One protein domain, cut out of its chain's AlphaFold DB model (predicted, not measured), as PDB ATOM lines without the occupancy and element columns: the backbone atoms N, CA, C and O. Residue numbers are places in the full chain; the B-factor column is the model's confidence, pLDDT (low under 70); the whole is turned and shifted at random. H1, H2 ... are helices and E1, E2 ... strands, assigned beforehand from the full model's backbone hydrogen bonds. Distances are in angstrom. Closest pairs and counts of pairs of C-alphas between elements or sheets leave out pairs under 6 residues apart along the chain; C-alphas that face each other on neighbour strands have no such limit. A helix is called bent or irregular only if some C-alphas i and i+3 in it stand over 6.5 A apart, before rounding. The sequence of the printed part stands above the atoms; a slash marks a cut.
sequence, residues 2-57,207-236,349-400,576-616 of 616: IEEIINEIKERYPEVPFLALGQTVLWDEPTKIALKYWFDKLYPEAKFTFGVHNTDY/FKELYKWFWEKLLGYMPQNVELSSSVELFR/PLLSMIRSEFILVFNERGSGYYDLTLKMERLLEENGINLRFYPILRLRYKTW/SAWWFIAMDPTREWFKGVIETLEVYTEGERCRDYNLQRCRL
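This is residues 2 to 57, 207 to 236, 349 to 400 and 576 to 616 of the 616 residues of an uncharacterized protein of bacterium (UniProt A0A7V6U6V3). A strongly twisted sheet of six strands curls round one long helix, H2, with H1 and H3 placed on the sheet towards its two edges. At one end of the long axis H7 and H8 extend the group of helices around H2, at the other end H6 stands off the sheet and makes a corner with H5, and little H4 sits on the face opposite H2 and H3. The printed part has 179 residues, with eight named helices and six named strands in the order H1 E1 H2 E2 H3 E3 H4 H5 E4 H6 E5 H7 H8 E6, and its class is mixed, helices and strands. The sheet runs E3, E2, E1, E4, E5, E6 and is mixed, with E6 alone antiparallel to its neighbour. The whole is compact, with a radius of gyration of the C-alphas of 16.5 A and spans of 54 by 38 by 30 A, and residues 610 to 616 stick out as a free tail.

Start with the sheet and find C-alpha 18 at (255.504, 289.877, 310.749), where E1, residues 18 to 22, begins. The other strands are E2, residues 48 to 52, E3, 226 to 230, E4, 359 to 363, E5, 392 to 396, and E6, 598 to 602; E6 ends at C-alpha 602, (259.045, 302.759, 315.731). Then turn to the helices: H1 is residues 2 to 12, 15.3 A long, from C-alpha 2 at (247.171, 296.987, 322.137). H2 is residues 30 to 42, 20.4 A; H3 is 207 to 219, 17.9 A; H6 is 370 to 382, 18.5 A. The shorter ones are H4, residues 231 to 234, H5, 349 to 355, H7, 577 to 582, and H8, 588 to 595. H7 is neither bent nor irregular, but only just: C-alphas 577 and 580 are 6.0 A apart.

Look across the sheet from edge strand E3: N 227 and O 48 are 2.8 A apart between E3 and E2, and N 49 and O 18 are 2.8 A apart between E2 and E1. E4 is staggered, pairing with E1 over residues 359 to 360, where N 19 and O 359 are 2.9 A apart, and with E5 over 360 to 363, where N 393 and O 360 are 2.8 A apart. At the antiparallel edge, E5 and E6 have N 394 and O 600 at 2.8 A. E1, H2, E2 and E4, H6, E5 are strand-helix-strand units, parallel neighbour strands joined through a helix, with right-handed crossovers. The hub, H2, touches H3, closest C-alphas Pro 30 and Tyr 211 at 6.1 A, at a steep tilt of 58 degrees, the same way. With residues 34 to 37 alone it touches H8, C-alphas Ala 34 and Ile 594 being closest at 5.3 A. H3 is on the same face as H2, at a height over the sheet of 10.0 A; H4 is on the opposite face. H1 is over E5 and E6, at a height of 9.7 A. H5 only grazes the sheet with residues 351 to 355, and touches H6, closest C-alphas Pro 349 and Thr 373 at 6.4 A, about perpendicular at 85 degrees. H3 touches H7 with residues 214 to 218 alone, Leu 218 and Ile 581 having the closest C-alphas at 6.7 A. In H1, H5, H6 and H8 every O i to N i+4 pair is within hydrogen-bond range; H3 has 8 of 9, H7 1 of 2, H2 4 of 9 beside 8 of 10 O i to N i+3 pairs, and H4 is too short for an i+4 pair.

The C-alphas farthest apart are those of Asn 383 and Thr 586, at 54.9 A. Three cuts leave out residues 58 to 206, 237 to 348 and 401 to 575, with C-alpha gaps of 16.3 A, 16.3 A and 12.4 A. Of the links that are printed whole, none is long. Residues 603 to 616, ending at the chain's last residue, hold no named element. Mean pLDDT of the printed part is 90.3, and residues 604 to 616 are under 70.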
ATOM      1  N   ILE A   2     246.690 298.023 323.083       91.56
ATOM      2  CA  ILE A   2     247.171 296.987 322.137       91.56
ATOM      3  C   ILE A   2     246.187 296.735 320.982       91.56
ATOM      4  O   ILE A   2     246.602 296.637 319.832       91.56
ATOM      5  N   GLU A   3     244.881 296.722 321.270       93.31
ATOM      6  CA  GLU A   3     243.842 296.551 320.246       93.31
ATOM      7  C   GLU A   3     243.859 297.679 319.206       93.31
ATOM      8  O   GLU A   3     243.734 297.425 318.013       93.31
ATOM      9  N   GLU A   4     244.063 298.923 319.653       92.69
ATOM     10  CA  GLU A   4     244.138 300.101 318.779       92.69
ATOM     11  C   GLU A   4     245.325 299.989 317.823       92.69
ATOM     12  O   GLU A   4     245.165 300.210 316.629       92.69
ATOM     13  N   ILE A   5     246.487 299.563 318.327       93.12
ATOM     14  CA  ILE A   5     247.694 299.394 317.512       93.12
ATOM     15  C   ILE A   5     247.542 298.246 316.518       93.12
ATOM     16  O   ILE A   5     247.945 298.380 315.366       93.12
ATOM     17  N   ILE A   6     246.949 297.120 316.923       94.69
ATOM     18  CA  ILE A   6     246.707 296.003 316.001       94.69
ATOM     19  C   ILE A   6     245.734 296.423 314.895       94.69
ATOM     20  O   ILE A   6     245.975 296.113 313.728       94.69
ATOM     21  N   ASN A   7     244.676 297.164 315.237       94.25
ATOM     22  CA  ASN A   7     243.735 297.698 314.254       94.25
ATOM     23  C   ASN A   7     244.407 298.703 313.308       94.25
ATOM     24  O   ASN A   7     244.205 298.611 312.099       94.25
ATOM     25  N   GLU A   8     245.254 299.597 313.827       93.25
ATOM     26  CA  GLU A   8     246.028 300.531 313.003       93.25
ATOM     27  C   GLU A   8     246.953 299.780 312.036       93.25
ATOM     28  O   GLU A   8     246.978 300.070 310.840       93.25
ATOM     29  N   ILE A   9     247.688 298.775 312.519       93.81
ATOM     30  CA  ILE A   9     248.574 297.968 311.673       93.81
ATOM     31  C   ILE A   9     247.777 297.231 310.595       93.81
ATOM     32  O   ILE A   9     248.191 297.220 309.437       93.81
ATOM     33  N   LYS A  10     246.626 296.652 310.956       94.50
ATOM     34  CA  LYS A  10     245.730 295.970 310.017       94.50
ATOM     35  C   LYS A  10     245.239 296.908 308.912       94.50
ATOM     36  O   LYS A  10     245.164 296.494 307.759       94.50
ATOM     37  N   GLU A  11     244.908 298.152 309.253       94.50
ATOM     38  CA  GLU A  11     244.424 299.153 308.299       94.50
ATOM     39  C   GLU A  11     245.547 299.683 307.394       94.50
ATOM     40  O   GLU A  11     245.363 299.817 306.185       94.50
ATOM     41  N   ARG A  12     246.726 299.960 307.963       93.25
ATOM     42  CA  ARG A  12     247.837 300.616 307.250       93.25
ATOM     43  C   ARG A  12     248.715 299.648 306.462       93.25
ATOM     44  O   ARG A  12     249.266 300.022 305.425       93.25
ATOM     45  N   TYR A  13     248.858 298.414 306.938       93.25
ATOM     46  CA  TYR A  13     249.744 297.402 306.361       93.25
ATOM     47  C   TYR A  13     249.035 296.052 306.197       93.25
ATOM     48  O   TYR A  13     249.509 295.038 306.720       93.25
ATOM     49  N   PRO A  14     247.905 296.011 305.468       92.88
ATOM     50  CA  PRO A  14     247.218 294.755 305.228       92.88
ATOM     51  C   PRO A  14     248.158 293.777 304.515       92.88
ATOM     52  O   PRO A  14     248.907 294.159 303.618       92.88
ATOM     53  N   GLU A  15     248.110 292.512 304.932       92.19
ATOM     54  CA  GLU A  15     248.848 291.384 304.334       92.19
ATOM     55  C   GLU A  15     250.376 291.409 304.510       92.19
ATOM     56  O   GLU A  15     251.047 290.458 304.100       92.19
ATOM     57  N   VAL A  16     250.940 292.437 305.152       96.19
ATOM     58  CA  VAL A  16     252.381 292.496 305.418       96.19
ATOM     59  C   VAL A  16     252.744 291.472 306.502       96.19
ATOM     60  O   VAL A  16     252.154 291.496 307.586       96.19
ATOM     61  N   PRO A  17     253.700 290.561 306.245       97.12
ATOM     62  CA  PRO A  17     254.085 289.549 307.218       97.12
ATOM     63  C   PRO A  17     254.889 290.149 308.378       97.12
ATOM     64  O   PRO A  17     255.675 291.085 308.214       97.12
ATOM     65  N   PHE A  18     254.730 289.553 309.555       98.25
ATOM     66  CA  PHE A  18     255.504 289.877 310.749       98.25
ATOM     67  C   PHE A  18     256.705 288.944 310.855       98.25
ATOM     68  O   PHE A  18     256.570 287.743 310.627       98.25
ATOM     69  N   LEU A  19     257.863 289.472 311.244       98.19
ATOM     70  CA  LEU A  19     259.065 288.672 311.475       98.19
ATOM     71  C   LEU A  19     259.583 288.893 312.892       98.19
ATOM     72  O   LEU A  19     259.875 290.021 313.271       98.19
ATOM     73  N   ALA A  20     259.760 287.814 313.646       96.69
ATOM     74  CA  ALA A  20     260.621 287.772 314.822       96.69
ATOM     75  C   ALA A  20     261.861 286.951 314.458       96.69
ATOM     76  O   ALA A  20     261.726 285.828 313.974       96.69
ATOM     77  N   LEU A  21     263.059 287.506 314.633       93.38
ATOM     78  CA  LEU A  21     264.304 286.852 314.234       93.38
ATOM     79  C   LEU A  21     265.283 286.852 315.404       93.38
ATOM     80  O   LEU A  21     265.836 287.891 315.758       93.38
ATOM     81  N   GLY A  22     265.468 285.670 315.980       91.06
ATOM     82  CA  GLY A  22     266.141 285.472 317.251       91.06
ATOM     83  C   GLY A  22     267.393 284.623 317.139       91.06
ATOM     84  O   GLY A  22     267.391 283.603 316.458       91.06
ATOM     85  N   GLN A  23     268.459 285.025 317.820       89.19
ATOM     86  CA  GLN A  23     269.734 284.304 317.840       89.19
ATOM     87  C   GLN A  23     269.680 283.019 318.674       89.19
ATOM     88  O   GLN A  23     270.212 281.986 318.269       89.19
ATOM     89  N   THR A  24     268.958 283.050 319.795       90.44
ATOM     90  CA  THR A  24     268.698 281.871 320.619       90.44
ATOM     91  C   THR A  24     267.223 281.752 320.977       90.44
ATOM     92  O   THR A  24     266.535 282.747 321.190       90.44
ATOM     93  N   VAL A  25     266.735 280.519 321.092       92.69
ATOM     94  CA  VAL A  25     265.364 280.226 321.548       92.69
ATOM     95  C   VAL A  25     265.278 280.015 323.055       92.69
ATOM     96  O   VAL A  25     264.187 279.899 323.597       92.69
ATOM     97  N   LEU A  26     266.419 279.961 323.743       92.94
ATOM     98  CA  LEU A  26     266.493 279.725 325.185       92.94
ATOM     99  C   LEU A  26     266.365 281.019 326.010       92.94
ATOM    100  O   LEU A  26     266.479 280.976 327.234       92.94
ATOM    101  N   TRP A  27     266.101 282.145 325.339       91.38
ATOM    102  CA  TRP A  27     265.935 283.473 325.927       91.38
ATOM    103  C   TRP A  27     264.511 284.022 325.716       91.38
ATOM    104  O   TRP A  27     263.526 283.330 325.977       91.38
ATOM    105  N   ASP A  28     264.389 285.265 325.253       92.50
ATOM    106  CA  ASP A  28     263.175 286.087 325.158       92.50
ATOM    107  C   ASP A  28     262.504 286.003 323.790       92.50
ATOM    108  O   ASP A  28     261.487 286.641 323.524       92.50
ATOM    109  N   GLU A  29     263.079 285.238 322.876       93.50
ATOM    110  CA  GLU A  29     262.526 285.074 321.544       93.50
ATOM    111  C   GLU A  29     261.173 284.352 321.563       93.50
ATOM    112  O   GLU A  29     260.227 284.865 320.955       93.50
ATOM    113  N   PRO A  30     260.980 283.254 322.324       96.25
ATOM    114  CA  PRO A  30     259.672 282.615 322.385       96.25
ATOM    115  C   PRO A  30     258.606 283.457 323.102       96.25
ATOM    116  O   PRO A  30     257.422 283.236 322.856       96.25
ATOM    117  N   THR A  31     258.969 284.447 323.934       96.69
ATOM    118  CA  THR A  31     257.975 285.279 324.646       96.69
ATOM    119  C   THR A  31     257.209 286.204 323.712       96.69
ATOM    120  O   THR A  31     256.078 286.577 324.021       96.69
ATOM    121  N   LYS A  32     257.760 286.502 322.525       96.75
ATOM    122  CA  LYS A  32     257.081 287.290 321.484       96.75
ATOM    123  C   LYS A  32     255.775 286.643 321.013       96.75
ATOM    124  O   LYS A  32     254.934 287.322 320.426       96.75
ATOM    125  N   ILE A  33     255.546 285.363 321.327       96.25
ATOM    126  CA  ILE A  33     254.257 284.709 321.097       96.25
ATOM    127  C   ILE A  33     253.100 285.340 321.891       96.25
ATOM    128  O   ILE A  33     251.946 285.221 321.483       96.25
ATOM    129  N   ALA A  34     253.393 286.098 322.954       96.62
ATOM    130  CA  ALA A  34     252.406 286.921 323.651       96.62
ATOM    131  C   ALA A  34     251.696 287.907 322.708       96.62
ATOM    132  O   ALA A  34     250.494 288.136 322.836       96.62
ATOM    133  N   LEU A  35     252.407 288.447 321.710       96.62
ATOM    134  CA  LEU A  35     251.797 289.280 320.677       96.62
ATOM    135  C   LEU A  35     250.835 288.458 319.812       96.62
ATOM    136  O   LEU A  35     249.721 288.901 319.523       96.62
ATOM    137  N   LYS A  36     251.242 287.244 319.420       95.19
ATOM    138  CA  LYS A  36     250.433 286.384 318.551       95.19
ATOM    139  C   LYS A  36     249.096 286.014 319.188       95.19
ATOM    140  O   LYS A  36     248.102 285.980 318.473       95.19
ATOM    141  N   TYR A  37     249.045 285.846 320.510       95.31
ATOM    142  CA  TYR A  37     247.796 285.642 321.251       95.31
ATOM    143  C   TYR A  37     246.750 286.736 320.978       95.31
ATOM    144  O   TYR A  37     245.567 286.444 320.800       95.31
ATOM    145  N   TRP A  38     247.168 288.004 320.920       95.88
ATOM    146  CA  TRP A  38     246.268 289.117 320.608       95.88
ATOM    147  C   TRP A  38     245.902 289.166 319.124       95.88
ATOM    148  O   TRP A  38     244.742 289.401 318.782       95.88
ATOM    149  N   PHE A  39     246.856 288.872 318.239       95.62
ATOM    150  CA  PHE A  39     246.594 288.780 316.802       95.62
ATOM    151  C   PHE A  39     245.630 287.641 316.450       95.62
ATOM    152  O   PHE A  39     244.752 287.855 315.628       95.62
ATOM    153  N   ASP A  40     245.702 286.480 317.106       93.62
ATOM    154  CA  ASP A  40     244.743 285.377 316.909       93.62
ATOM    155  C   ASP A  40     243.285 285.820 317.134       93.62
ATOM    156  O   ASP A  40     242.368 285.279 316.518       93.62
ATOM    157  N   LYS A  41     243.060 286.818 317.996       93.06
ATOM    158  CA  LYS A  41     241.724 287.343 318.307       93.06
ATOM    159  C   LYS A  41     241.293 288.485 317.388       93.06
ATOM    160  O   LYS A  41     240.116 288.578 317.053       93.06
ATOM    161  N   LEU A  42     242.219 289.374 317.034       94.75
ATOM    162  CA  LEU A  42     241.908 290.664 316.398       94.75
ATOM    163  C   LEU A  42     242.270 290.711 314.907       94.75
ATOM    164  O   LEU A  42     241.632 291.412 314.120       94.75
ATOM    165  N   TYR A  43     243.290 289.955 314.507       95.19
ATOM    166  CA  TYR A  43     243.782 289.879 313.136       95.19
ATOM    167  C   TYR A  43     244.282 288.451 312.808       95.19
ATOM    168  O   TYR A  43     245.476 288.255 312.562       95.19
ATOM    169  N   PRO A  44     243.398 287.430 312.858       94.06
ATOM    170  CA  PRO A  44     243.787 286.018 312.776       94.06
ATOM    171  C   PRO A  44     244.500 285.649 311.470       94.06
ATOM    172  O   PRO A  44     245.333 284.747 311.462       94.06
ATOM    173  N   GLU A  45     244.208 286.349 310.376       94.75
ATOM    174  CA  GLU A  45     244.812 286.171 309.055       94.75
ATOM    175  C   GLU A  45     246.255 286.703 308.945       94.75
ATOM    176  O   GLU A  45     246.937 286.423 307.957       94.75
ATOM    177  N   ALA A  46     246.745 287.434 309.956       95.75
ATOM    178  CA  ALA A  46     248.121 287.912 310.000       95.75
ATOM    179  C   ALA A  46     249.123 286.752 310.003       95.75
ATOM    180  O   ALA A  46     249.056 285.841 310.835       95.75
ATOM    181  N   LYS A  47     250.100 286.826 309.097       97.06
ATOM    182  CA  LYS A  47     251.169 285.834 308.975       97.06
ATOM    183  C   LYS A  47     252.358 286.234 309.829       97.06
ATOM    184  O   LYS A  47     252.900 287.325 309.662       97.06
ATOM    185  N   PHE A  48     252.783 285.333 310.702       97.75
ATOM    186  CA  PHE A  48     253.982 285.501 311.513       97.75
ATOM    187  C   PHE A  48     255.047 284.514 311.067       97.75
ATOM    188  O   PHE A  48     254.776 283.330 310.903       97.75
ATOM    189  N   THR A  49     256.275 284.987 310.918       97.81
ATOM    190  CA  THR A  49     257.458 284.150 310.772       97.81
ATOM    191  C   THR A  49     258.317 284.298 312.018       97.81
ATOM    192  O   THR A  49     258.698 285.408 312.386       97.81
ATOM    193  N   PHE A  50     258.636 283.180 312.659       97.44
ATOM    194  CA  PHE A  50     259.641 283.115 313.714       97.44
ATOM    195  C   PHE A  50     260.884 282.444 313.143       97.44
ATOM    196  O   PHE A  50     260.866 281.282 312.737       97.44
ATOM    197  N   GLY A  51     261.960 283.213 313.048       96.00
ATOM    198  CA  GLY A  51     263.222 282.784 312.477       96.00
ATOM    199  C   GLY A  51     264.285 282.544 313.540       96.00
ATOM    200  O   GLY A  51     264.393 283.294 314.512       96.00
ATOM    201  N   VAL A  52     265.130 281.543 313.304       96.50
ATOM    202  CA  VAL A  52     266.432 281.423 313.973       96.50
ATOM    203  C   VAL A  52     267.470 282.231 313.189       96.50
ATOM    204  O   VAL A  52     267.705 281.969 312.010       96.50
ATOM    205  N   HIS A  53     268.099 283.216 313.821       94.31
ATOM    206  CA  HIS A  53     269.169 284.004 313.221       94.31
ATOM    207  C   HIS A  53     270.479 283.212 313.228       94.31
ATOM    208  O   HIS A  53     271.224 283.226 314.203       94.31
ATOM    209  N   ASN A  54     270.756 282.508 312.134       94.94
ATOM    210  CA  ASN A  54     271.860 281.558 312.015       94.94
ATOM    211  C   ASN A  54     272.874 281.912 310.912       94.94
ATOM    212  O   ASN A  54     273.746 281.112 310.593       94.94
ATOM    213  N   THR A  55     272.762 283.098 310.322       93.62
ATOM    214  CA  THR A  55     273.712 283.629 309.326       93.62
ATOM    215  C   THR A  55     274.917 284.292 309.966       93.62
ATOM    216  O   THR A  55     275.855 284.653 309.265       93.62
ATOM    217  N   ASP A  56     274.877 284.506 311.277       89.44
ATOM    218  CA  ASP A  56     275.993 285.076 312.006       89.44
ATOM    219  C   ASP A  56     277.012 283.997 312.401       89.44
ATOM    220  O   ASP A  56     276.740 282.794 312.316       89.44
ATOM    221  N   TYR A  57     278.208 284.416 312.804       88.00
ATOM    222  CA  TYR A  57     279.185 283.473 313.332       88.00
ATOM    223  C   TYR A  57     278.683 282.870 314.644       88.00
ATOM    224  O   TYR A  57     278.043 283.538 315.457       88.00
ATOM    225  N   PHE A 207     266.300 274.321 317.393       97.38
ATOM    226  CA  PHE A 207     265.696 275.583 317.816       97.38
ATOM    227  C   PHE A 207     264.307 275.808 317.217       97.38
ATOM    228  O   PHE A 207     263.406 276.263 317.923       97.38
ATOM    229  N   LYS A 208     264.098 275.437 315.949       97.19
ATOM    230  CA  LYS A 208     262.767 275.458 315.326       97.19
ATOM    231  C   LYS A 208     261.776 274.571 316.087       97.19
ATOM    232  O   LYS A 208     260.647 274.991 316.324       97.19
ATOM    233  N   GLU A 209     262.183 273.381 316.522       97.56
ATOM    234  CA  GLU A 209     261.305 272.510 317.316       97.56
ATOM    235  C   GLU A 209     261.109 273.007 318.756       97.56
ATOM    236  O   GLU A 209     259.997 272.944 319.283       97.56
ATOM    237  N   LEU A 210     262.140 273.589 319.375       97.31
ATOM    238  CA  LEU A 210     262.029 274.210 320.697       97.31
ATOM    239  C   LEU A 210     261.065 275.398 320.708       97.31
ATOM    240  O   LEU A 210     260.358 275.571 321.696       97.31
ATOM    241  N   TYR A 211     260.970 276.189 319.633       96.81
ATOM    242  CA  TYR A 211     259.926 277.216 319.527       96.81
ATOM    243  C   TYR A 211     258.528 276.619 319.711       96.81
ATOM    244  O   TYR A 211     257.760 277.118 320.531       96.81
ATOM    245  N   LYS A 212     258.214 275.527 318.998       96.19
ATOM    246  CA  LYS A 212     256.911 274.852 319.115       96.19
ATOM    247  C   LYS A 212     256.679 274.366 320.539       96.19
ATOM    248  O   LYS A 212     255.624 274.629 321.111       96.19
ATOM    249  N   TRP A 213     257.696 273.725 321.118       97.06
ATOM    250  CA  TRP A 213     257.649 273.236 322.491       97.06
ATOM    251  C   TRP A 213     257.368 274.375 323.483       97.06
ATOM    252  O   TRP A 213     256.455 274.273 324.301       97.06
ATOM    253  N   PHE A 214     258.076 275.504 323.371       97.06
ATOM    254  CA  PHE A 214     257.846 276.667 324.226       97.06
ATOM    255  C   PHE A 214     256.441 277.241 324.056       97.06
ATOM    256  O   PHE A 214     255.794 277.539 325.056       97.06
ATOM    257  N   TRP A 215     255.939 277.389 322.830       95.50
ATOM    258  CA  TRP A 215     254.612 277.967 322.601       95.50
ATOM    259  C   TRP A 215     253.495 277.103 323.168       95.50
ATOM    260  O   TRP A 215     252.605 277.631 323.834       95.50
ATOM    261  N   GLU A 216     253.567 275.786 322.988       95.06
ATOM    262  CA  GLU A 216     252.600 274.866 323.582       95.06
ATOM    263  C   GLU A 216     252.626 274.945 325.116       95.06
ATOM    264  O   GLU A 216     251.577 274.976 325.764       95.06
ATOM    265  N   LYS A 217     253.816 275.048 325.720       95.50
ATOM    266  CA  LYS A 217     253.955 275.174 327.177       95.50
ATOM    267  C   LYS A 217     253.485 276.528 327.708       95.50
ATOM    268  O   LYS A 217     252.868 276.547 328.771       95.50
ATOM    269  N   LEU A 218     253.730 277.618 326.982       96.19
ATOM    270  CA  LEU A 218     253.361 278.984 327.362       96.19
ATOM    271  C   LEU A 218     251.867 279.271 327.162       96.19
ATOM    272  O   LEU A 218     251.197 279.743 328.076       96.19
ATOM    273  N   LEU A 219     251.336 278.989 325.969       94.38
ATOM    274  CA  LEU A 219     249.955 279.307 325.594       94.38
ATOM    275  C   LEU A 219     248.972 278.180 325.922       94.38
ATOM    276  O   LEU A 219     247.780 278.427 326.092       94.38
ATOM    277  N   GLY A 220     249.450 276.937 326.002       93.50
ATOM    278  CA  GLY A 220     248.596 275.754 326.111       93.50
ATOM    279  C   GLY A 220     248.001 275.270 324.793       93.50
ATOM    280  O   GLY A 220     247.200 274.340 324.811       93.50
ATOM    281  N   TYR A 221     248.363 275.893 323.674       93.12
ATOM    282  CA  TYR A 221     247.950 275.509 322.330       93.12
ATOM    283  C   TYR A 221     249.000 275.963 321.311       93.12
ATOM    284  O   TYR A 221     249.825 276.830 321.601       93.12
ATOM    285  N   MET A 222     248.948 275.398 320.104       93.56
ATOM    286  CA  MET A 222     249.788 275.843 318.994       93.56
ATOM    287  C   MET A 222     249.130 277.014 318.246       93.56
ATOM    288  O   MET A 222     248.004 276.858 317.764       93.56
ATOM    289  N   PRO A 223     249.800 278.174 318.130       91.94
ATOM    290  CA  PRO A 223     249.255 279.349 317.453       91.94
ATOM    291  C   PRO A 223     249.082 279.104 315.946       91.94
ATOM    292  O   PRO A 223     249.865 278.388 315.321       91.94
ATOM    293  N   GLN A 224     248.055 279.713 315.347       89.31
ATOM    294  CA  GLN A 224     247.749 279.567 313.918       89.31
ATOM    295  C   GLN A 224     248.508 280.591 313.067       89.31
ATOM    296  O   GLN A 224     248.873 281.654 313.559       89.31
ATOM    297  N   ASN A 225     248.702 280.319 311.772       94.06
ATOM    298  CA  ASN A 225     249.369 281.234 310.826       94.06
ATOM    299  C   ASN A 225     250.772 281.679 311.282       94.06
ATOM    300  O   ASN A 225     251.188 282.820 311.064       94.06
ATOM    301  N   VAL A 226     251.493 280.755 311.921       95.56
ATOM    302  CA  VAL A 226     252.894 280.912 312.303       95.56
ATOM    303  C   VAL A 226     253.756 279.968 311.470       95.56
ATOM    304  O   VAL A 226     253.523 278.762 311.443       95.56
ATOM    305  N   GLU A 227     254.762 280.525 310.808       96.50
ATOM    306  CA  GLU A 227     255.801 279.802 310.084       96.50
ATOM    307  C   GLU A 227     257.120 279.851 310.863       96.50
ATOM    308  O   GLU A 227     257.455 280.859 311.493       96.50
ATOM    309  N   LEU A 228     257.880 278.759 310.808       97.19
ATOM    310  CA  LEU A 228     259.234 278.684 311.348       97.19
ATOM    311  C   LEU A 228     260.246 278.732 310.212       97.19
ATOM    312  O   LEU A 228     260.131 277.987 309.242       97.19
ATOM    313  N   SER A 229     261.265 279.571 310.358       97.25
ATOM    314  CA  SER A 229     262.308 279.744 309.349       97.25
ATOM    315  C   SER A 229     263.679 279.955 309.999       97.25
ATOM    316  O   SER A 229     263.872 279.760 311.201       97.25
ATOM    317  N   SER A 230     264.662 280.332 309.200       97.19
ATOM    318  CA  SER A 230     265.996 280.721 309.635       97.19
ATOM    319  C   SER A 230     266.507 281.861 308.769       97.19
ATOM    320  O   SER A 230     266.033 282.053 307.650       97.19
ATOM    321  N   SER A 231     267.470 282.642 309.257       96.81
ATOM    322  CA  SER A 231     267.992 283.749 308.455       96.81
ATOM    323  C   SER A 231     268.672 283.270 307.172       96.81
ATOM    324  O   SER A 231     268.562 283.956 306.163       96.81
ATOM    325  N   VAL A 232     269.290 282.082 307.148       97.00
ATOM    326  CA  VAL A 232     269.863 281.524 305.908       97.00
ATOM    327  C   VAL A 232     268.784 281.192 304.868       97.00
ATOM    328  O   VAL A 232     268.991 281.408 303.679       97.00
ATOM    329  N   GLU A 233     267.603 280.736 305.295       97.56
ATOM    330  CA  GLU A 233     266.461 280.497 304.400       97.56
ATOM    331  C   GLU A 233     265.819 281.816 303.953       97.56
ATOM    332  O   GLU A 233     265.563 282.007 302.765       97.56
ATOM    333  N   LEU A 234     265.607 282.747 304.889       97.44
ATOM    334  CA  LEU A 234     265.002 284.057 304.628       97.44
ATOM    335  C   LEU A 234     265.856 284.936 303.714       97.44
ATOM    336  O   LEU A 234     265.313 285.762 302.981       97.44
ATOM    337  N   PHE A 235     267.176 284.806 303.787       98.19
ATOM    338  CA  PHE A 235     268.121 285.606 303.013       98.19
ATOM    339  C   PHE A 235     268.765 284.833 301.867       98.19
ATOM    340  O   PHE A 235     269.723 285.326 301.266       98.19
ATOM    341  N   ARG A 236     268.232 283.648 301.539       98.31
ATOM    342  CA  ARG A 236     268.660 282.874 300.376       98.31
ATOM    343  C   ARG A 236     268.614 283.758 299.133       98.31
ATOM    344  O   ARG A 236     267.591 284.385 298.857       98.31
ATOM    345  N   PRO A 349     272.694 297.941 307.715       95.00
ATOM    346  CA  PRO A 349     271.741 297.606 306.651       95.00
ATOM    347  C   PRO A 349     270.842 296.395 306.916       95.00
ATOM    348  O   PRO A 349     269.860 296.242 306.195       95.00
ATOM    349  N   LEU A 350     271.125 295.538 307.907       94.94
ATOM    350  CA  LEU A 350     270.317 294.336 308.163       94.94
ATOM    351  C   LEU A 350     268.861 294.680 308.486       94.94
ATOM    352  O   LEU A 350     267.937 294.051 307.973       94.94
ATOM    353  N   LEU A 351     268.650 295.688 309.334       94.12
ATOM    354  CA  LEU A 351     267.302 296.090 309.717       94.12
ATOM    355  C   LEU A 351     266.548 296.686 308.527       94.12
ATOM    356  O   LEU A 351     265.399 296.316 308.310       94.12
ATOM    357  N   SER A 352     267.187 297.535 307.717       95.12
ATOM    358  CA  SER A 352     266.574 298.062 306.490       95.12
ATOM    359  C   SER A 352     266.237 296.939 305.503       95.12
ATOM    360  O   SER A 352     265.138 296.924 304.961       95.12
ATOM    361  N   MET A 353     267.131 295.955 305.344       96.31
ATOM    362  CA  MET A 353     266.928 294.766 304.507       96.31
ATOM    363  C   MET A 353     265.666 293.997 304.916       96.31
ATOM    364  O   MET A 353     264.818 293.690 304.086       96.31
ATOM    365  N   ILE A 354     265.494 293.720 306.208       96.00
ATOM    366  CA  ILE A 354     264.306 293.026 306.721       96.00
ATOM    367  C   ILE A 354     263.047 293.885 306.541       96.00
ATOM    368  O   ILE A 354     262.014 293.408 306.068       96.00
ATOM    369  N   ARG A 355     263.131 295.166 306.910       94.88
ATOM    370  CA  ARG A 355     261.990 296.091 306.931       94.88
ATOM    371  C   ARG A 355     261.484 296.476 305.548       94.88
ATOM    372  O   ARG A 355     260.397 297.034 305.449       94.88
ATOM    373  N   SER A 356     262.220 296.176 304.481       95.00
ATOM    374  CA  SER A 356     261.696 296.291 303.116       95.00
ATOM    375  C   SER A 356     260.589 295.276 302.811       95.00
ATOM    376  O   SER A 356     259.859 295.454 301.838       95.00
ATOM    377  N   GLU A 357     260.436 294.227 303.626       95.94
ATOM    378  CA  GLU A 357     259.449 293.168 303.393       95.94
ATOM    379  C   GLU A 357     258.568 292.839 304.603       95.94
ATOM    380  O   GLU A 357     257.404 292.493 304.415       95.94
ATOM    381  N   PHE A 358     259.082 292.985 305.828       97.69
ATOM    382  CA  PHE A 358     258.379 292.579 307.049       97.69
ATOM    383  C   PHE A 358     258.154 293.726 308.028       97.69
ATOM    384  O   PHE A 358     259.012 294.599 308.178       97.69
ATOM    385  N   ILE A 359     257.072 293.632 308.805       97.38
ATOM    386  CA  ILE A 359     256.982 294.313 310.101       97.38
ATOM    387  C   ILE A 359     257.819 293.509 311.099       97.38
ATOM    388  O   ILE A 359     257.500 292.369 311.438       97.38
ATOM    389  N   LEU A 360     258.922 294.089 311.555       96.00
ATOM    390  CA  LEU A 360     259.857 293.411 312.450       96.00
ATOM    391  C   LEU A 360     259.384 293.531 313.901       96.00
ATOM    392  O   LEU A 360     259.097 294.631 314.364       96.00
ATOM    393  N   VAL A 361     259.325 292.417 314.626       96.88
ATOM    394  CA  VAL A 361     258.879 292.358 316.022       96.88
ATOM    395  C   VAL A 361     260.087 292.225 316.939       96.88
ATOM    396  O   VAL A 361     260.818 291.233 316.888       96.88
ATOM    397  N   PHE A 362     260.271 293.197 317.825       94.38
ATOM    398  CA  PHE A 362     261.324 293.179 318.830       94.38
ATOM    399  C   PHE A 362     260.772 293.391 320.227       94.38
ATOM    400  O   PHE A 362     259.823 294.136 320.432       94.38
ATOM    401  N   ASN A 363     261.443 292.802 321.209       93.69
ATOM    402  CA  ASN A 363     261.266 293.227 322.588       93.69
ATOM    403  C   ASN A 363     261.880 294.630 322.770       93.69
ATOM    404  O   ASN A 363     262.727 295.069 321.974       93.69
ATOM    405  N   GLU A 364     261.428 295.363 323.782       89.69
ATOM    406  CA  GLU A 364     262.018 296.640 324.185       89.69
ATOM    407  C   GLU A 364     263.536 296.473 324.363       89.69
ATOM    408  O   GLU A 364     264.008 295.461 324.882       89.69
ATOM    409  N   ARG A 365     264.312 297.466 323.906       83.38
ATOM    410  CA  ARG A 365     265.788 297.439 323.871       83.38
ATOM    411  C   ARG A 365     266.399 296.381 322.937       83.38
ATOM    412  O   ARG A 365     267.616 296.230 322.909       83.38
ATOM    413  N   GLY A 366     265.594 295.675 322.141       83.69
ATOM    414  CA  GLY A 366     266.085 294.742 321.125       83.69
ATOM    415  C   GLY A 366     266.827 295.448 319.981       83.69
ATOM    416  O   GLY A 366     266.337 296.433 319.431       83.69
ATOM    417  N   SER A 367     267.972 294.893 319.574       83.88
ATOM    418  CA  SER A 367     268.889 295.415 318.547       83.88
ATOM    419  C   SER A 367     269.590 296.738 318.887       83.88
ATOM    420  O   SER A 367     269.005 297.818 318.835       83.88
ATOM    421  N   GLY A 368     270.907 296.663 319.104       83.75
ATOM    422  CA  GLY A 368     271.772 297.833 319.305       83.75
ATOM    423  C   GLY A 368     272.047 298.664 318.043       83.75
ATOM    424  O   GLY A 368     272.645 299.732 318.135       83.75
ATOM    425  N   TYR A 369     271.620 298.211 316.858       88.31
ATOM    426  CA  TYR A 369     271.877 298.906 315.585       88.31
ATOM    427  C   TYR A 369     270.725 299.802 315.124       88.31
ATOM    428  O   TYR A 369     270.818 300.419 314.060       88.31
ATOM    429  N   TYR A 370     269.639 299.880 315.895       90.06
ATOM    430  CA  TYR A 370     268.422 300.594 315.515       90.06
ATOM    431  C   TYR A 370     268.675 302.065 315.145       90.06
ATOM    432  O   TYR A 370     268.357 302.485 314.030       90.06
ATOM    433  N   ASP A 371     269.328 302.829 316.023       90.75
ATOM    434  CA  ASP A 371     269.560 304.263 315.801       90.75
ATOM    435  C   ASP A 371     270.462 304.533 314.591       90.75
ATOM    436  O   ASP A 371     270.215 305.451 313.803       90.75
ATOM    437  N   LEU A 372     271.490 303.700 314.402       93.56
ATOM    438  CA  LEU A 372     272.381 303.789 313.244       93.56
ATOM    439  C   LEU A 372     271.638 303.457 311.950       93.56
ATOM    440  O   LEU A 372     271.819 304.148 310.949       93.56
ATOM    441  N   THR A 373     270.760 302.453 311.976       93.88
ATOM    442  CA  THR A 373     269.906 302.104 310.833       93.88
ATOM    443  C   THR A 373     269.030 303.291 310.457       93.88
ATOM    444  O   THR A 373     269.040 303.731 309.309       93.88
ATOM    445  N   LEU A 374     268.340 303.891 311.430       91.94
ATOM    446  CA  LEU A 374     267.509 305.063 311.171       91.94
ATOM    447  C   LEU A 374     268.306 306.257 310.650       91.94
ATOM    448  O   LEU A 374     267.777 307.010 309.828       91.94
ATOM    449  N   LYS A 375     269.533 306.465 311.138       94.06
ATOM    450  CA  LYS A 375     270.439 307.500 310.627       94.06
ATOM    451  C   LYS A 375     270.774 307.239 309.158       94.06
ATOM    452  O   LYS A 375     270.633 308.157 308.354       94.06
ATOM    453  N   MET A 376     271.128 306.004 308.798       95.44
ATOM    454  CA  MET A 376     271.408 305.618 307.410       95.44
ATOM    455  C   MET A 376     270.194 305.850 306.508       95.44
ATOM    456  O   MET A 376     270.307 306.526 305.490       95.44
ATOM    457  N   GLU A 377     269.018 305.368 306.912       94.00
ATOM    458  CA  GLU A 377     267.766 305.563 306.173       94.00
ATOM    459  C   GLU A 377     267.451 307.052 305.966       94.00
ATOM    460  O   GLU A 377     266.853 307.429 304.965       94.00
ATOM    461  N   ARG A 378     267.842 307.921 306.916       93.62
ATOM    462  CA  ARG A 378     267.570 309.373 306.869       93.62
ATOM    463  C   ARG A 378     268.463 310.022 305.822       93.62
ATOM    464  O   ARG A 378     267.988 310.764 304.974       93.62
ATOM    465  N   LEU A 379     269.739 309.654 305.846       95.81
ATOM    466  CA  LEU A 379     270.722 310.100 304.870       95.81
ATOM    467  C   LEU A 379     270.396 309.605 303.452       95.81
ATOM    468  O   LEU A 379     270.617 310.350 302.503       95.81
ATOM    469  N   LEU A 380     269.854 308.391 303.289       94.94
ATOM    470  CA  LEU A 380     269.376 307.903 301.987       94.94
ATOM    471  C   LEU A 380     268.258 308.802 301.438       94.94
ATOM    472  O   LEU A 380     268.372 309.297 300.315       94.94
ATOM    473  N   GLU A 381     267.235 309.089 302.249       93.19
ATOM    474  CA  GLU A 381     266.118 309.953 301.843       93.19
ATOM    475  C   GLU A 381     266.576 311.385 301.515       93.19
ATOM    476  O   GLU A 381     266.172 311.950 300.498       93.19
ATOM    477  N   GLU A 382     267.455 311.964 302.339       94.88
ATOM    478  CA  GLU A 382     268.035 313.298 302.117       94.88
ATOM    479  C   GLU A 382     268.797 313.401 300.785       94.88
ATOM    480  O   GLU A 382     268.874 314.484 300.204       94.88
ATOM    481  N   ASN A 383     269.312 312.279 300.271       95.44
ATOM    482  CA  ASN A 383     269.988 312.186 298.975       95.44
ATOM    483  C   ASN A 383     269.060 311.718 297.837       95.44
ATOM    484  O   ASN A 383     269.527 311.336 296.768       95.44
ATOM    485  N   GLY A 384     267.739 311.759 298.041       94.06
ATOM    486  CA  GLY A 384     266.741 311.436 297.019       94.06
ATOM    487  C   GLY A 384     266.514 309.940 296.792       94.06
ATOM    488  O   GLY A 384     265.744 309.576 295.902       94.06
ATOM    489  N   ILE A 385     267.130 309.073 297.599       93.81
ATOM    490  CA  ILE A 385     266.964 307.621 297.521       93.81
ATOM    491  C   ILE A 385     265.822 307.213 298.450       93.81
ATOM    492  O   ILE A 385     265.965 307.186 299.671       93.81
ATOM    493  N   ASN A 386     264.670 306.896 297.861       88.00
ATOM    494  CA  ASN A 386     263.460 306.553 298.602       88.00
ATOM    495  C   ASN A 386     263.214 305.045 298.540       88.00
ATOM    496  O   ASN A 386     262.900 304.504 297.481       88.00
ATOM    497  N   LEU A 387     263.320 304.381 299.689       87.56
ATOM    498  CA  LEU A 387     262.920 302.991 299.878       87.56
ATOM    499  C   LEU A 387     261.720 302.926 300.821       87.56
ATOM    500  O   LEU A 387     261.559 303.767 301.706       87.56
ATOM    501  N   ARG A 388     260.880 301.909 300.635       88.00
ATOM    502  CA  ARG A 388     259.781 301.615 301.555       88.00
ATOM    503  C   ARG A 388     260.314 300.778 302.715       88.00
ATOM    504  O   ARG A 388     260.870 299.707 302.478       88.00
ATOM    505  N   PHE A 389     260.082 301.236 303.944       92.38
ATOM    506  CA  PHE A 389     260.397 300.478 305.153       92.38
ATOM    507  C   PHE A 389     259.181 300.386 306.074       92.38
ATOM    508  O   PHE A 389     258.625 301.399 306.503       92.38
ATOM    509  N   TYR A 390     258.792 299.162 306.414       94.81
ATOM    510  CA  TYR A 390     257.751 298.880 307.395       94.81
ATOM    511  C   TYR A 390     258.215 299.220 308.819       94.81
ATOM    512  O   TYR A 390     259.424 299.275 309.085       94.81
ATOM    513  N   PRO A 391     257.291 299.500 309.754       93.31
ATOM    514  CA  PRO A 391     257.656 299.815 311.129       93.31
ATOM    515  C   PRO A 391     258.281 298.614 311.848       93.31
ATOM    516  O   PRO A 391     258.117 297.457 311.456       93.31
ATOM    517  N   ILE A 392     258.982 298.911 312.940       93.88
ATOM    518  CA  ILE A 392     259.310 297.927 313.971       93.88
ATOM    519  C   ILE A 392     258.206 297.967 315.020       93.88
ATOM    520  O   ILE A 392     257.824 299.044 315.473       93.88
ATOM    521  N   LEU A 393     257.716 296.798 315.416       95.38
ATOM    522  CA  LEU A 393     256.765 296.624 316.496       95.38
ATOM    523  C   LEU A 393     257.512 296.236 317.774       95.38
ATOM    524  O   LEU A 393     258.135 295.175 317.843       95.38
ATOM    525  N   ARG A 394     257.466 297.109 318.779       94.38
ATOM    526  CA  ARG A 394     258.129 296.934 320.070       94.38
ATOM    527  C   ARG A 394     257.191 296.328 321.092       94.38
ATOM    528  O   ARG A 394     256.071 296.800 321.250       94.38
ATOM    529  N   LEU A 395     257.678 295.308 321.789       96.38
ATOM    530  CA  LEU A 395     256.987 294.625 322.873       96.38
ATOM    531  C   LEU A 395     257.609 295.022 324.205       96.38
ATOM    532  O   LEU A 395     258.781 294.739 324.460       96.38
ATOM    533  N   ARG A 396     256.809 295.641 325.065       95.81
ATOM    534  CA  ARG A 396     257.198 295.999 326.422       95.81
ATOM    535  C   ARG A 396     256.422 295.145 327.410       95.81
ATOM    536  O   ARG A 396     255.227 295.343 327.628       95.81
ATOM    537  N   TYR A 397     257.123 294.196 328.018       96.50
ATOM    538  CA  TYR A 397     256.563 293.374 329.084       96.50
ATOM    539  C   TYR A 397     256.634 294.086 330.435       96.50
ATOM    540  O   TYR A 397     257.479 294.950 330.682       96.50
ATOM    541  N   LYS A 398     255.748 293.655 331.327       96.19
ATOM    542  CA  LYS A 398     255.702 294.036 332.740       96.19
ATOM    543  C   LYS A 398     255.968 292.823 333.625       96.19
ATOM    544  O   LYS A 398     255.242 292.562 334.578       96.19
ATOM    545  N   THR A 399     256.976 292.043 333.237       97.00
ATOM    546  CA  THR A 399     257.291 290.718 333.786       97.00
ATOM    547  C   THR A 399     257.307 290.696 335.309       97.00
ATOM    548  O   THR A 399     256.676 289.828 335.908       97.00
ATOM    549  N   TRP A 400     257.995 291.653 335.934       97.25
ATOM    550  CA  TRP A 400     258.097 291.707 337.391       97.25
ATOM    551  C   TRP A 400     256.876 292.355 338.037       97.25
ATOM    552  O   TRP A 400     256.480 291.924 339.112       97.25
ATOM    553  N   SER A 576     263.390 285.424 329.893       95.19
ATOM    554  CA  SER A 576     263.491 284.130 329.216       95.19
ATOM    555  C   SER A 576     262.163 283.378 329.284       95.19
ATOM    556  O   SER A 576     261.558 283.249 330.348       95.19
ATOM    557  N   ALA A 577     261.729 282.818 328.156       95.12
ATOM    558  CA  ALA A 577     260.463 282.096 328.032       95.12
ATOM    559  C   ALA A 577     260.309 280.960 329.049       95.12
ATOM    560  O   ALA A 577     259.225 280.715 329.575       95.12
ATOM    561  N   TRP A 578     261.412 280.282 329.348       94.94
ATOM    562  CA  TRP A 578     261.413 279.144 330.248       94.94
ATOM    563  C   TRP A 578     261.092 279.523 331.704       94.94
ATOM    564  O   TRP A 578     260.572 278.676 332.427       94.94
ATOM    565  N   TRP A 579     261.321 280.775 332.134       95.38
ATOM    566  CA  TRP A 579     261.022 281.225 333.504       95.38
ATOM    567  C   TRP A 579     259.544 281.049 333.841       95.38
ATOM    568  O   TRP A 579     259.208 280.495 334.886       95.38
ATOM    569  N   PHE A 580     258.673 281.440 332.911       95.62
ATOM    570  CA  PHE A 580     257.224 281.342 333.059       95.62
ATOM    571  C   PHE A 580     256.720 279.907 333.170       95.62
ATOM    572  O   PHE A 580     255.649 279.686 333.712       95.62
ATOM    573  N   ILE A 581     257.470 278.937 332.647       94.50
ATOM    574  CA  ILE A 581     257.087 277.523 332.679       94.50
ATOM    575  C   ILE A 581     257.660 276.863 333.935       94.50
ATOM    576  O   ILE A 581     256.973 276.105 334.615       94.50
ATOM    577  N   ALA A 582     258.924 277.156 334.247       93.56
ATOM    578  CA  ALA A 582     259.633 276.550 335.363       93.56
ATOM    579  C   ALA A 582     259.141 277.058 336.718       93.56
ATOM    580  O   ALA A 582     259.091 276.277 337.663       93.56
ATOM    581  N   MET A 583     258.813 278.348 336.830       92.75
ATOM    582  CA  MET A 583     258.383 278.954 338.095       92.75
ATOM    583  C   MET A 583     256.870 278.889 338.298       92.75
ATOM    584  O   MET A 583     256.422 278.901 339.439       92.75
ATOM    585  N   ASP A 584     256.102 278.769 337.213       93.94
ATOM    586  CA  ASP A 584     254.645 278.786 337.247       93.94
ATOM    587  C   ASP A 584     254.022 277.730 336.312       93.94
ATOM    588  O   ASP A 584     253.695 278.008 335.154       93.94
ATOM    589  N   PRO A 585     253.759 276.511 336.810       90.62
ATOM    590  CA  PRO A 585     253.101 275.484 336.009       90.62
ATOM    591  C   PRO A 585     251.636 275.826 335.669       90.62
ATOM    592  O   PRO A 585     251.049 275.170 334.806       90.62
ATOM    593  N   THR A 586     251.022 276.823 336.322       93.69
ATOM    594  CA  THR A 586     249.619 277.218 336.085       93.69
ATOM    595  C   THR A 586     249.458 278.176 334.902       93.69
ATOM    596  O   THR A 586     248.367 278.274 334.332       93.69
ATOM    597  N   ARG A 587     250.562 278.813 334.482       95.69
ATOM    598  CA  ARG A 587     250.661 279.833 333.422       95.69
ATOM    599  C   ARG A 587     250.000 281.173 333.762       95.69
ATOM    600  O   ARG A 587     249.887 282.021 332.875       95.69
ATOM    601  N   GLU A 588     249.541 281.386 334.990       96.94
ATOM    602  CA  GLU A 588     248.912 282.644 335.406       96.94
ATOM    603  C   GLU A 588     249.871 283.840 335.311       96.94
ATOM    604  O   GLU A 588     249.458 284.931 334.912       96.94
ATOM    605  N   TRP A 589     251.166 283.635 335.553       97.44
ATOM    606  CA  TRP A 589     252.182 284.667 335.387       97.44
ATOM    607  C   TRP A 589     252.303 285.114 333.925       97.44
ATOM    608  O   TRP A 589     252.208 286.306 333.628       97.44
ATOM    609  N   PHE A 590     252.434 284.171 332.983       97.88
ATOM    610  CA  PHE A 590     252.523 284.511 331.557       97.88
ATOM    611  C   PHE A 590     251.216 285.096 331.012       97.88
ATOM    612  O   PHE A 590     251.251 286.020 330.201       97.88
ATOM    613  N   LYS A 591     250.053 284.627 331.490       97.56
ATOM    614  CA  LYS A 591     248.760 285.262 331.182       97.56
ATOM    615  C   LYS A 591     248.734 286.715 331.653       97.56
ATOM    616  O   LYS A 591     248.356 287.582 330.871       97.56
ATOM    617  N   GLY A 592     249.212 287.000 332.865       97.62
ATOM    618  CA  GLY A 592     249.367 288.369 333.362       97.62
ATOM    619  C   GLY A 592     250.274 289.225 332.470       97.62
ATOM    620  O   GLY A 592     249.953 290.380 332.185       97.62
ATOM    621  N   VAL A 593     251.370 288.653 331.959       97.69
ATOM    622  CA  VAL A 593     252.255 289.329 330.992       97.69
ATOM    623  C   VAL A 593     251.533 289.629 329.677       97.69
ATOM    624  O   VAL A 593     251.661 290.733 329.159       97.69
ATOM    625  N   ILE A 594     250.745 288.690 329.150       97.31
ATOM    626  CA  ILE A 594     249.938 288.892 327.936       97.31
ATOM    627  C   ILE A 594     248.894 289.998 328.144       97.31
ATOM    628  O   ILE A 594     248.738 290.861 327.282       97.31
ATOM    629  N   GLU A 595     248.179 289.976 329.270       96.69
ATOM    630  CA  GLU A 595     247.124 290.945 329.607       96.69
ATOM    631  C   GLU A 595     247.659 292.372 329.750       96.69
ATOM    632  O   GLU A 595     246.959 293.336 329.442       96.69
ATOM    633  N   THR A 596     248.900 292.507 330.215       96.75
ATOM    634  CA  THR A 596     249.548 293.798 330.481       96.75
ATOM    635  C   THR A 596     250.560 294.212 329.414       96.75
ATOM    636  O   THR A 596     251.222 295.240 329.583       96.75
ATOM    637  N   LEU A 597     250.668 293.441 328.326       97.12
ATOM    638  CA  LEU A 597     251.594 293.685 327.225       97.12
ATOM    639  C   LEU A 597     251.345 295.062 326.603       97.12
ATOM    640  O   LEU A 597     250.278 295.340 326.051       97.12
ATOM    641  N   GLU A 598     252.369 295.907 326.647       95.69
ATOM    642  CA  GLU A 598     252.396 297.162 325.911       95.69
ATOM    643  C   GLU A 598     253.080 296.946 324.562       95.69
ATOM    644  O   GLU A 598     254.098 296.257 324.453       95.69
ATOM    645  N   VAL A 599     252.504 297.544 323.524       94.81
ATOM    646  CA  VAL A 599     253.023 297.492 322.159       94.81
ATOM    647  C   VAL A 599     253.122 298.915 321.640       94.81
ATOM    648  O   VAL A 599     252.278 299.738 321.980       94.81
ATOM    649  N   TYR A 600     254.140 299.224 320.844       92.12
ATOM    650  CA  TYR A 600     254.242 300.494 320.120       92.12
ATOM    651  C   TYR A 600     255.080 300.330 318.852       92.12
ATOM    652  O   TYR A 600     255.815 299.354 318.703       92.12
ATOM    653  N   THR A 601     254.940 301.254 317.905       91.25
ATOM    654  CA  THR A 601     255.675 301.227 316.638       91.25
ATOM    655  C   THR A 601     256.851 302.197 316.667       91.25
ATOM    656  O   THR A 601     256.792 303.263 317.278       91.25
ATOM    657  N   GLU A 602     257.930 301.851 315.969       89.56
ATOM    658  CA  GLU A 602     259.045 302.759 315.731       89.56
ATOM    659  C   GLU A 602     259.506 302.724 314.266       89.56
ATOM    660  O   GLU A 602     259.325 301.743 313.542       89.56
ATOM    661  N   GLY A 603     260.194 303.789 313.844       75.00
ATOM    662  CA  GLY A 603     260.978 303.808 312.607       75.00
ATOM    663  C   GLY A 603     260.188 303.934 311.305       75.00
ATOM    664  O   GLY A 603     260.810 303.878 310.249       75.00
ATOM    665  N   GLU A 604     258.868 304.112 311.343       67.75
ATOM    666  CA  GLU A 604     258.033 304.214 310.143       67.75
ATOM    667  C   GLU A 604     258.554 305.256 309.134       67.75
ATOM    668  O   GLU A 604     258.792 306.408 309.508       67.75
ATOM    669  N   ARG A 605     258.699 304.859 307.853       61.09
ATOM    670  CA  ARG A 605     259.021 305.770 306.740       61.09
ATOM    671  C   ARG A 605     258.371 305.358 305.420       61.09
ATOM    672  O   ARG A 605     258.748 304.364 304.800       61.09
ATOM    673  N   CYS A 606     257.430 306.184 304.970       45.53
ATOM    674  CA  CYS A 606     256.957 306.284 303.592       45.53
ATOM    675  C   CYS A 606     256.372 307.694 303.384       45.53
ATOM    676  O   CYS A 606     255.768 308.240 304.305       45.53
ATOM    677  N   ARG A 607     256.537 308.292 302.194       40.97
ATOM    678  CA  ARG A 607     255.993 309.631 301.873       40.97
ATOM    679  C   ARG A 607     254.491 309.668 301.589       40.97
ATOM    680  O   ARG A 607     253.951 310.756 301.427       40.97
ATOM    681  N   ASP A 608     253.810 308.532 301.638       39.97
ATOM    682  CA  ASP A 608     252.352 308.479 301.594       39.97
ATOM    683  C   ASP A 608     251.808 308.124 302.978       39.97
ATOM    684  O   ASP A 608     251.647 306.957 303.318       39.97
ATOM    685  N   TYR A 609     251.641 309.151 303.814       37.41
ATOM    686  CA  TYR A 609     250.382 309.550 304.459       37.41
ATOM    687  C   TYR A 609     250.679 310.587 305.554       37.41
ATOM    688  O   TYR A 609     251.510 310.395 306.439       37.41
ATOM    689  N   ASN A 610     249.961 311.709 305.489       33.62
ATOM    690  CA  ASN A 610     249.825 312.652 306.592       33.62
ATOM    691  C   ASN A 610     249.426 311.894 307.861       33.62
ATOM    692  O   ASN A 610     248.322 311.364 307.882       33.62
ATOM    693  N   LEU A 611     250.293 311.872 308.877       34.03
ATOM    694  CA  LEU A 611     249.974 311.881 310.315       34.03
ATOM    695  C   LEU A 611     251.284 311.787 311.119       34.03
ATOM    696  O   LEU A 611     251.632 310.776 311.715       34.03
ATOM    697  N   GLN A 612     252.010 312.905 311.189       31.55
ATOM    698  CA  GLN A 612     252.791 313.176 312.393       31.55
ATOM    699  C   GLN A 612     251.800 313.309 313.553       31.55
ATOM    700  O   GLN A 612     251.065 314.298 313.580       31.55
ATOM    701  N   ARG A 613     251.797 312.370 314.510       30.94
ATOM    702  CA  ARG A 613     251.747 312.670 315.955       30.94
ATOM    703  C   ARG A 613     251.653 311.429 316.851       30.94
ATOM    704  O   ARG A 613     250.912 310.506 316.556       30.94
ATOM    705  N   CYS A 614     252.275 311.614 318.025       24.36
ATOM    706  CA  CYS A 614     252.102 310.953 319.330       24.36
ATOM    707  C   CYS A 614     253.116 309.844 319.645       24.36
ATOM    708  O   CYS A 614     253.160 308.855 318.939       24.36
ATOM    709  N   ARG A 615     253.924 309.890 320.711       25.98
ATOM    710  CA  ARG A 615     254.267 310.884 321.750       25.98
ATOM    711  C   ARG A 615     255.662 310.484 322.276       25.98
ATOM    712  O   ARG A 615     255.972 309.297 322.290       25.98
ATOM    713  N   LEU A 616     256.455 311.484 322.673       28.25
ATOM    714  CA  LEU A 616     257.608 311.337 323.573       28.25
ATOM    715  C   LEU A 616     257.183 310.758 324.926       28.25
ATOM    716  O   LEU A 616     256.045 311.087 325.345       28.25
TER     717      LEU A 616